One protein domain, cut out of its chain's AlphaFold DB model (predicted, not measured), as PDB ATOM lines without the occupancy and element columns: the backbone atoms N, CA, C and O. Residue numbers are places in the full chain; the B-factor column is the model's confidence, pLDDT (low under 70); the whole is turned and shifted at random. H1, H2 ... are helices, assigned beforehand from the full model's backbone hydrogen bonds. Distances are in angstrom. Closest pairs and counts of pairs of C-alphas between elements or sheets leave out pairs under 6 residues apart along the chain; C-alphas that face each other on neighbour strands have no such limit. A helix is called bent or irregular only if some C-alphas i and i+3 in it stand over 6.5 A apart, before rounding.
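Overview. This is residues 4 to 70 of the 120 residues of the protein "Transposase family protein" of Bradyrhizobium diazoefficiens (UniProt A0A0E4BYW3). Residues 4 to 17 of the long helix H1 stick out as a free arm from a small body, where H2 folds back along H1b and H3 folds back on H2. Short H4 lies by the H1b-H2 turn. The printed part has 67 residues, 59 of them in four named helices, H1 to H4 in order along the chain, with no named strand; its class is all helix, and it is loose, with a radius of gyration of the C-alphas of 15.0 A and spans of 52 by 20 by 14 A.

Arrangement. H1, residues 4 to 35, one helix by its hydrogen bonds, is bent: C-alphas 14 and 17 are 6.7 A apart, between arms H1a, residues 4 to 14, and H1b, residues 17 to 35. H2, residues 38 to 49, irregular with C-alphas 39 and 42 7.1 A apart, touches H1b as a hairpin; the closest C-alphas, Leu 25 and Ala 48, are 6.5 A apart. Residues 45 to 49 of H2 touch H3, residues 54 to 62, a hairpin at a steep 38 degrees; closest C-alphas, Ile 45 and Ala 57, 5.2 A. Every O i to N i+4 pair inside H1a, H1b, H3 and H4, the helix of residues 64 to 69, is within hydrogen-bond range; in H2 6 of 8 are.

Along the chain. H1a begins at (142.499, 174.949, 207.788); H1b measures 26.8 A. H4, residues 64 to 69, ends at (185.486, 204.039, 202.238).

Size, cuts and confidence. The printed part has no cut; its links are tight. Residues 65 to 70 have pLDDT under 70.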
ATOM      1  N   ALA A   4     142.072 173.554 207.831       90.88
ATOM      2  CA  ALA A   4     142.499 174.949 207.788       90.88
ATOM      3  C   ALA A   4     143.802 175.165 208.575       90.88
ATOM      4  O   ALA A   4     144.738 175.748 208.034       90.88
ATOM      5  N   ASP A   5     143.909 174.606 209.787       88.25
ATOM      6  CA  ASP A   5     145.135 174.699 210.597       88.25
ATOM      7  C   ASP A   5     146.339 174.078 209.875       88.25
ATOM      8  O   ASP A   5     147.429 174.643 209.881       88.25
ATOM      9  N   ALA A   6     146.143 172.936 209.208       90.25
ATOM     10  CA  ALA A   6     147.202 172.265 208.455       90.25
ATOM     11  C   ALA A   6     147.720 173.099 207.274       90.25
ATOM     12  O   ALA A   6     148.921 173.124 207.019       90.25
ATOM     13  N   VAL A   7     146.829 173.806 206.574       91.31
ATOM     14  CA  VAL A   7     147.212 174.703 205.475       91.31
ATOM     15  C   VAL A   7     147.990 175.913 205.998       91.31
ATOM     16  O   VAL A   7     148.986 176.296 205.389       91.31
ATOM     17  N   ILE A   8     147.576 176.487 207.133       91.50
ATOM     18  CA  ILE A   8     148.273 177.624 207.752       91.50
ATOM     19  C   ILE A   8     149.679 177.217 208.201       91.50
ATOM     20  O   ILE A   8     150.643 177.909 207.882       91.50
ATOM     21  N   ILE A   9     149.812 176.078 208.887       91.12
ATOM     22  CA  ILE A   9     151.113 175.568 209.340       91.12
ATOM     23  C   ILE A   9     152.037 175.322 208.144       91.12
ATOM     24  O   ILE A   9     153.156 175.827 208.141       91.12
ATOM     25  N   ALA A  10     151.551 174.662 207.089       89.56
ATOM     26  CA  ALA A  10     152.344 174.411 205.887       89.56
ATOM     27  C   ALA A  10     152.811 175.708 205.199       89.56
ATOM     28  O   ALA A  10     153.938 175.780 204.715       89.56
ATOM     29  N   ALA A  11     151.970 176.746 205.168       89.19
ATOM     30  CA  ALA A  11     152.345 178.041 204.602       89.19
ATOM     31  C   ALA A  11     153.439 178.742 205.427       89.19
ATOM     32  O   ALA A  11     154.372 179.310 204.857       89.19
ATOM     33  N   ILE A  12     153.357 178.676 206.760       91.94
ATOM     34  CA  ILE A  12     154.380 179.229 207.657       91.94
ATOM     35  C   ILE A  12     155.695 178.461 207.489       91.94
ATOM     36  O   ILE A  12     156.736 179.075 207.259       91.94
ATOM     37  N   GLU A  13     155.650 177.130 207.545       92.69
ATOM     38  CA  GLU A  13     156.823 176.265 207.382       92.69
ATOM     39  C   GLU A  13     157.503 176.466 206.024       92.69
ATOM     40  O   GLU A  13     158.729 176.450 205.949       92.69
ATOM     41  N   ALA A  14     156.733 176.733 204.965       90.69
ATOM     42  CA  ALA A  14     157.276 177.067 203.652       90.69
ATOM     43  C   ALA A  14     157.959 178.449 203.614       90.69
ATOM     44  O   ALA A  14     158.909 178.643 202.855       90.69
ATOM     45  N   GLY A  15     157.503 179.411 204.423       89.94
ATOM     46  CA  GLY A  15     158.072 180.760 204.491       89.94
ATOM     47  C   GLY A  15     159.352 180.852 205.329       89.94
ATOM     48  O   GLY A  15     160.282 181.578 204.964       89.94
ATOM     49  N   VAL A  16     159.431 180.097 206.430       96.00
ATOM     50  CA  VAL A  16     160.547 180.143 207.396       96.00
ATOM     51  C   VAL A  16     161.938 180.019 206.745       96.00
ATOM     52  O   VAL A  16     162.794 180.838 207.083       96.00
ATOM     53  N   PRO A  17     162.204 179.096 205.795       94.81
ATOM     54  CA  PRO A  17     163.520 178.974 205.166       94.81
ATOM     55  C   PRO A  17     164.017 180.268 204.512       94.81
ATOM     56  O   PRO A  17     165.175 180.642 204.692       94.81
ATOM     57  N   SER A  18     163.137 180.996 203.819       92.00
ATOM     58  CA  SER A  18     163.500 182.263 203.167       92.00
ATOM     59  C   SER A  18     163.798 183.381 204.170       92.00
ATOM     60  O   SER A  18     164.678 184.212 203.943       92.00
ATOM     61  N   LEU A  19     163.121 183.374 205.323       94.00
ATOM     62  CA  LEU A  19     163.397 184.306 206.413       94.00
ATOM     63  C   LEU A  19     164.735 183.995 207.101       94.00
ATOM     64  O   LEU A  19     165.485 184.910 207.443       94.00
ATOM     65  N   VAL A  20     165.056 182.709 207.274       96.75
ATOM     66  CA  VAL A  20     166.353 182.266 207.809       96.75
ATOM     67  C   VAL A  20     167.492 182.695 206.882       96.75
ATOM     68  O   VAL A  20     168.489 183.237 207.357       96.75
ATOM     69  N   GLU A  21     167.331 182.522 205.569       95.62
ATOM     70  CA  GLU A  21     168.300 182.986 204.571       95.62
ATOM     71  C   GLU A  21     168.485 184.509 204.620       95.62
ATOM     72  O   GLU A  21     169.614 185.003 204.669       95.62
ATOM     73  N   ALA A  22     167.384 185.261 204.672       95.06
ATOM     74  CA  ALA A  22     167.420 186.716 204.777       95.06
ATOM     75  C   ALA A  22     168.200 187.181 206.016       95.06
ATOM     76  O   ALA A  22     169.058 188.061 205.912       95.06
ATOM     77  N   ARG A  23     167.963 186.554 207.175       95.69
ATOM     78  CA  ARG A  23     168.707 186.845 208.407       95.69
ATOM     79  C   ARG A  23     170.198 186.546 208.256       95.69
ATOM     80  O   ARG A  23     171.016 187.390 208.610       95.69
ATOM     81  N   ALA A  24     170.554 185.390 207.697       97.31
ATOM     82  CA  ALA A  24     171.953 185.014 207.494       97.31
ATOM     83  C   ALA A  24     172.698 186.009 206.586       97.31
ATOM     84  O   ALA A  24     173.859 186.330 206.836       97.31
ATOM     85  N   LEU A  25     172.027 186.541 205.559       96.62
ATOM     86  CA  LEU A  25     172.586 187.578 204.692       96.62
ATOM     87  C   LEU A  25     172.801 188.903 205.437       96.62
ATOM     88  O   LEU A  25     173.827 189.547 205.227       96.62
ATOM     89  N   VAL A  26     171.887 189.306 206.323       94.56
ATOM     90  CA  VAL A  26     172.067 190.503 207.167       94.56
ATOM     91  C   VAL A  26     173.230 190.317 208.144       94.56
ATOM     92  O   VAL A  26     174.075 191.204 208.263       94.56
ATOM     93  N   ASP A  27     173.331 189.153 208.787       95.62
ATOM     94  CA  ASP A  27     174.436 188.841 209.698       95.62
ATOM     95  C   ASP A  27     175.784 188.840 208.956       95.62
ATOM     96  O   ASP A  27     176.755 189.437 209.425       95.62
ATOM     97  N   GLN A  28     175.835 188.263 207.749       94.12
ATOM     98  CA  GLN A  28     177.019 188.306 206.885       94.12
ATOM     99  C   GLN A  28     177.410 189.745 206.512       94.12
ATOM    100  O   GLN A  28     178.597 190.074 206.524       94.12
ATOM    101  N   PHE A  29     176.433 190.609 206.219       90.69
ATOM    102  CA  PHE A  29     176.685 192.019 205.931       90.69
ATOM    103  C   PHE A  29     177.283 192.745 207.138       90.69
ATOM    104  O   PHE A  29     178.308 193.416 207.006       90.69
ATOM    105  N   HIS A  30     176.700 192.573 208.330       90.06
ATOM    106  CA  HIS A  30     177.237 193.151 209.564       90.06
ATOM    107  C   HIS A  30     178.680 192.710 209.819       90.06
ATOM    108  O   HIS A  30     179.542 193.542 210.116       90.06
ATOM    109  N   ASP A  31     178.962 191.422 209.642       89.00
ATOM    110  CA  ASP A  31     180.301 190.862 209.776       89.00
ATOM    111  C   ASP A  31     181.299 191.492 208.796       89.00
ATOM    112  O   ASP A  31     182.427 191.811 209.182       89.00
ATOM    113  N   MET A  32     180.885 191.708 207.544       88.62
ATOM    114  CA  MET A  32     181.706 192.360 206.522       88.62
ATOM    115  C   MET A  32     182.027 193.810 206.876       88.62
ATOM    116  O   MET A  32     183.190 194.199 206.786       88.62
ATOM    117  N   ILE A  33     181.041 194.594 207.329       86.38
ATOM    118  CA  ILE A  33     181.260 195.981 207.771       86.38
ATOM    119  C   ILE A  33     182.244 196.018 208.943       86.38
ATOM    120  O   ILE A  33     183.186 196.812 208.951       86.38
ATOM    121  N   ARG A  34     182.080 195.113 209.915       84.94
ATOM    122  CA  ARG A  34     182.935 195.046 211.108       84.94
ATOM    123  C   ARG A  34     184.375 194.653 210.774       84.94
ATOM    124  O   ARG A  34     185.307 195.184 211.374       84.94
ATOM    125  N   LYS A  35     184.553 193.735 209.820       83.81
ATOM    126  CA  LYS A  35     185.860 193.243 209.352       83.81
ATOM    127  C   LYS A  35     186.471 194.108 208.242       83.81
ATOM    128  O   LYS A  35     187.622 193.874 207.887       83.81
ATOM    129  N   LYS A  36     185.728 195.090 207.714       82.06
ATOM    130  CA  LYS A  36     186.082 195.876 206.516       82.06
ATOM    131  C   LYS A  36     186.433 194.983 205.319       82.06
ATOM    132  O   LYS A  36     187.365 195.249 204.567       82.06
ATOM    133  N   ASP A  37     185.694 193.887 205.175       79.06
ATOM    134  CA  ASP A  37     185.951 192.856 204.169       79.06
ATOM    135  C   ASP A  37     185.270 193.215 202.840       79.06
ATOM    136  O   ASP A  37     184.229 192.672 202.461       79.06
ATOM    137  N   GLU A  38     185.848 194.194 202.142       79.88
ATOM    138  CA  GLU A  38     185.319 194.707 200.874       79.88
ATOM    139  C   GLU A  38     185.285 193.664 199.753       79.88
ATOM    140  O   GLU A  38     184.458 193.758 198.844       79.88
ATOM    141  N   ALA A  39     186.182 192.675 199.796       85.81
ATOM    142  CA  ALA A  39     186.293 191.654 198.759       85.81
ATOM    143  C   ALA A  39     185.022 190.796 198.665       85.81
ATOM    144  O   ALA A  39     184.673 190.313 197.588       85.81
ATOM    145  N   LYS A  40     184.293 190.646 199.776       87.81
ATOM    146  CA  LYS A  40     183.037 189.888 199.834       87.81
ATOM    147  C   LYS A  40     181.809 190.693 199.415       87.81
ATOM    148  O   LYS A  40     180.749 190.100 199.225       87.81
ATOM    149  N   LEU A  41     181.934 192.010 199.232       88.44
ATOM    150  CA  LEU A  41     180.790 192.893 198.990       88.44
ATOM    151  C   LEU A  41     180.030 192.553 197.714       88.44
ATOM    152  O   LEU A  41     178.805 192.498 197.726       88.44
ATOM    153  N   ASP A  42     180.740 192.278 196.627       90.25
ATOM    154  CA  ASP A  42     180.090 192.031 195.341       90.25
ATOM    155  C   ASP A  42     179.373 190.674 195.310       90.25
ATOM    156  O   ASP A  42     178.267 190.569 194.777       90.25
ATOM    157  N   VAL A  43     179.957 189.660 195.959       93.75
ATOM    158  CA  VAL A  43     179.336 188.337 196.135       93.75
ATOM    159  C   VAL A  43     178.106 188.438 197.036       93.75
ATOM    160  O   VAL A  43     177.054 187.890 196.710       93.75
ATOM    161  N   TRP A  44     178.203 189.189 198.136       95.75
ATOM    162  CA  TRP A  44     177.073 189.422 199.028       95.75
ATOM    163  C   TRP A  44     175.919 190.137 198.313       95.75
ATOM    164  O   TRP A  44     174.781 189.686 198.413       95.75
ATOM    165  N   ILE A  45     176.193 191.193 197.531       93.88
ATOM    166  CA  ILE A  45     175.159 191.915 196.766       93.88
ATOM    167  C   ILE A  45     174.449 190.974 195.786       93.88
ATOM    168  O   ILE A  45     173.229 191.060 195.644       93.88
ATOM    169  N   ALA A  46     175.182 190.091 195.100       95.69
ATOM    170  CA  ALA A  46     174.587 189.143 194.160       95.69
ATOM    171  C   ALA A  46     173.592 188.198 194.854       95.69
ATOM    172  O   ALA A  46     172.462 188.064 194.387       95.69
ATOM    173  N   ASN A  47     173.976 187.631 196.002       94.94
ATOM    174  CA  ASN A  47     173.125 186.728 196.783       94.94
ATOM    175  C   ASN A  47     171.942 187.464 197.436       94.94
ATOM    176  O   ASN A  47     170.813 186.983 197.448       94.94
ATOM    177  N   ALA A  48     172.175 188.669 197.957       95.56
ATOM    178  CA  ALA A  48     171.144 189.459 198.618       95.56
ATOM    179  C   ALA A  48     170.084 189.989 197.638       95.56
ATOM    180  O   ALA A  48     168.923 190.141 198.011       95.56
ATOM    181  N   LYS A  49     170.439 190.217 196.366       94.38
ATOM    182  CA  LYS A  49     169.489 190.635 195.322       94.38
ATOM    183  C   LYS A  49     168.428 189.588 194.987       94.38
ATOM    184  O   LYS A  49     167.365 189.972 194.506       94.38
ATOM    185  N   THR A  50     168.701 188.307 195.212       94.75
ATOM    186  CA  THR A  50     167.762 187.216 194.915       94.75
ATOM    187  C   THR A  50     166.909 186.807 196.115       94.75
ATOM    188  O   THR A  50     166.076 185.919 195.976       94.75
ATOM    189  N   SER A  51     167.091 187.441 197.278       93.88
ATOM    190  CA  SER A  51     166.378 187.103 198.513       93.88
ATOM    191  C   SER A  51     165.420 188.215 198.965       93.88
ATOM    192  O   SER A  51     165.234 189.236 198.292       93.88
ATOM    193  N   LEU A  52     164.814 188.037 200.143       93.31
ATOM    194  CA  LEU A  52     163.918 189.021 200.761       93.31
ATOM    195  C   LEU A  52     164.607 190.362 201.079       93.31
ATOM    196  O   LEU A  52     163.925 191.367 201.260       93.31
ATOM    197  N   VAL A  53     165.946 190.409 201.109       94.12
ATOM    198  CA  VAL A  53     166.723 191.639 201.360       94.12
ATOM    199  C   VAL A  53     167.204 192.330 200.074       94.12
ATOM    200  O   VAL A  53     168.129 193.141 200.093       94.12
ATOM    201  N   SER A  54     166.553 192.071 198.938       94.56
ATOM    202  CA  SER A  54     166.923 192.634 197.628       94.56
ATOM    203  C   SER A  54     166.905 194.166 197.557       94.56
ATOM    204  O   SER A  54     167.763 194.777 196.908       94.56
ATOM    205  N   SER A  55     165.967 194.810 198.260       91.12
ATOM    206  CA  SER A  55     165.910 196.273 198.375       91.12
ATOM    207  C   SER A  55     167.156 196.821 199.082       91.12
ATOM    208  O   SER A  55     167.801 197.747 198.580       91.12
ATOM    209  N   LEU A  56     167.571 196.175 200.180       90.69
ATOM    210  CA  LEU A  56     168.795 196.514 200.905       90.69
ATOM    211  C   LEU A  56     170.026 196.349 200.007       90.69
ATOM    212  O   LEU A  56     170.834 197.268 199.901       90.69
ATOM    213  N   ALA A  57     170.140 195.225 199.295       92.25
ATOM    214  CA  ALA A  57     171.243 194.978 198.364       92.25
ATOM    215  C   ALA A  57     171.330 196.046 197.261       92.25
ATOM    216  O   ALA A  57     172.416 196.471 196.863       92.25
ATOM    217  N   THR A  58     170.177 196.508 196.773       90.38
ATOM    218  CA  THR A  58     170.091 197.575 195.770       90.38
ATOM    219  C   THR A  58     170.523 198.925 196.342       90.38
ATOM    220  O   THR A  58     171.226 199.669 195.657       90.38
ATOM    221  N   GLY A  59     170.148 199.236 197.586       90.06
ATOM    222  CA  GLY A  59     170.624 200.421 198.305       90.06
ATOM    223  C   GLY A  59     172.140 200.400 198.515       90.06
ATOM    224  O   GLY A  59     172.828 201.334 198.113       90.06
ATOM    225  N   VAL A  60     172.674 199.292 199.033       87.56
ATOM    226  CA  VAL A  60     174.117 199.097 199.265       87.56
ATOM    227  C   VAL A  60     174.922 199.179 197.967       87.56
ATOM    228  O   VAL A  60     176.008 199.749 197.952       87.56
ATOM    229  N   LEU A  61     174.399 198.663 196.850       87.56
ATOM    230  CA  LEU A  61     175.057 198.796 195.550       87.56
ATOM    231  C   LEU A  61     175.187 200.262 195.111       87.56
ATOM    232  O   LEU A  61     176.217 200.636 194.550       87.56
ATOM    233  N   LYS A  62     174.163 201.088 195.361       85.69
ATOM    234  CA  LYS A  62     174.213 202.531 195.077       85.69
ATOM    235  C   LYS A  62     175.200 203.252 196.000       85.69
ATOM    236  O   LYS A  62     175.867 204.176 195.553       85.69
ATOM    237  N   ASP A  63     175.333 202.783 197.239       80.00
ATOM    238  CA  ASP A  63     176.199 203.361 198.275       80.00
ATOM    239  C   ASP A  63     177.570 202.661 198.410       80.00
ATOM    240  O   ASP A  63     178.287 202.790 199.405       80.00
ATOM    241  N   ARG A  64     177.976 201.905 197.381       71.50
ATOM    242  CA  ARG A  64     179.194 201.073 197.387       71.50
ATOM    243  C   ARG A  64     180.455 201.867 197.743       71.50
ATOM    244  O   ARG A  64     181.364 201.310 198.350       71.50
ATOM    245  N   ALA A  65     180.515 203.150 197.384       69.56
ATOM    246  CA  ALA A  65     181.640 204.024 197.705       69.56
ATOM    247  C   ALA A  65     181.741 204.341 199.210       69.56
ATOM    248  O   ALA A  65     182.845 204.315 199.751       69.56
ATOM    249  N   ALA A  66     180.620 204.579 199.900       64.69
ATOM    250  CA  ALA A  66     180.622 204.848 201.339       64.69
ATOM    251  C   ALA A  66     180.924 203.580 202.150       64.69
ATOM    252  O   ALA A  66     181.723 203.614 203.087       64.69
ATOM    253  N   VAL A  67     180.365 202.439 201.729       63.66
ATOM    254  CA  VAL A  67     180.608 201.132 202.364       63.66
ATOM    255  C   VAL A  67     182.079 200.712 202.264       63.66
ATOM    256  O   VAL A  67     182.636 200.210 203.238       63.66
ATOM    257  N   ARG A  68     182.729 200.951 201.117       64.94
ATOM    258  CA  ARG A  68     184.167 200.681 200.926       64.94
ATOM    259  C   ARG A  68     185.054 201.698 201.649       64.94
ATOM    260  O   ARG A  68     186.039 201.340 202.276       64.94
ATOM    261  N   GLY A  69     184.676 202.973 201.644       56.31
ATOM    262  CA  GLY A  69     185.486 204.039 202.238       56.31
ATOM    263  C   GLY A  69     185.569 204.031 203.768       56.31
ATOM    264  O   GLY A  69     186.343 204.807 204.325       56.31
ATOM    265  N   GLY A  70     184.769 203.220 204.473       54.19
ATOM    266  CA  GLY A  70     184.714 203.217 205.942       54.19
ATOM    267  C   GLY A  70     184.341 204.573 206.558       54.19
ATOM    268  O   GLY A  70     184.484 204.765 207.766       54.19
TER     269      GLY A  70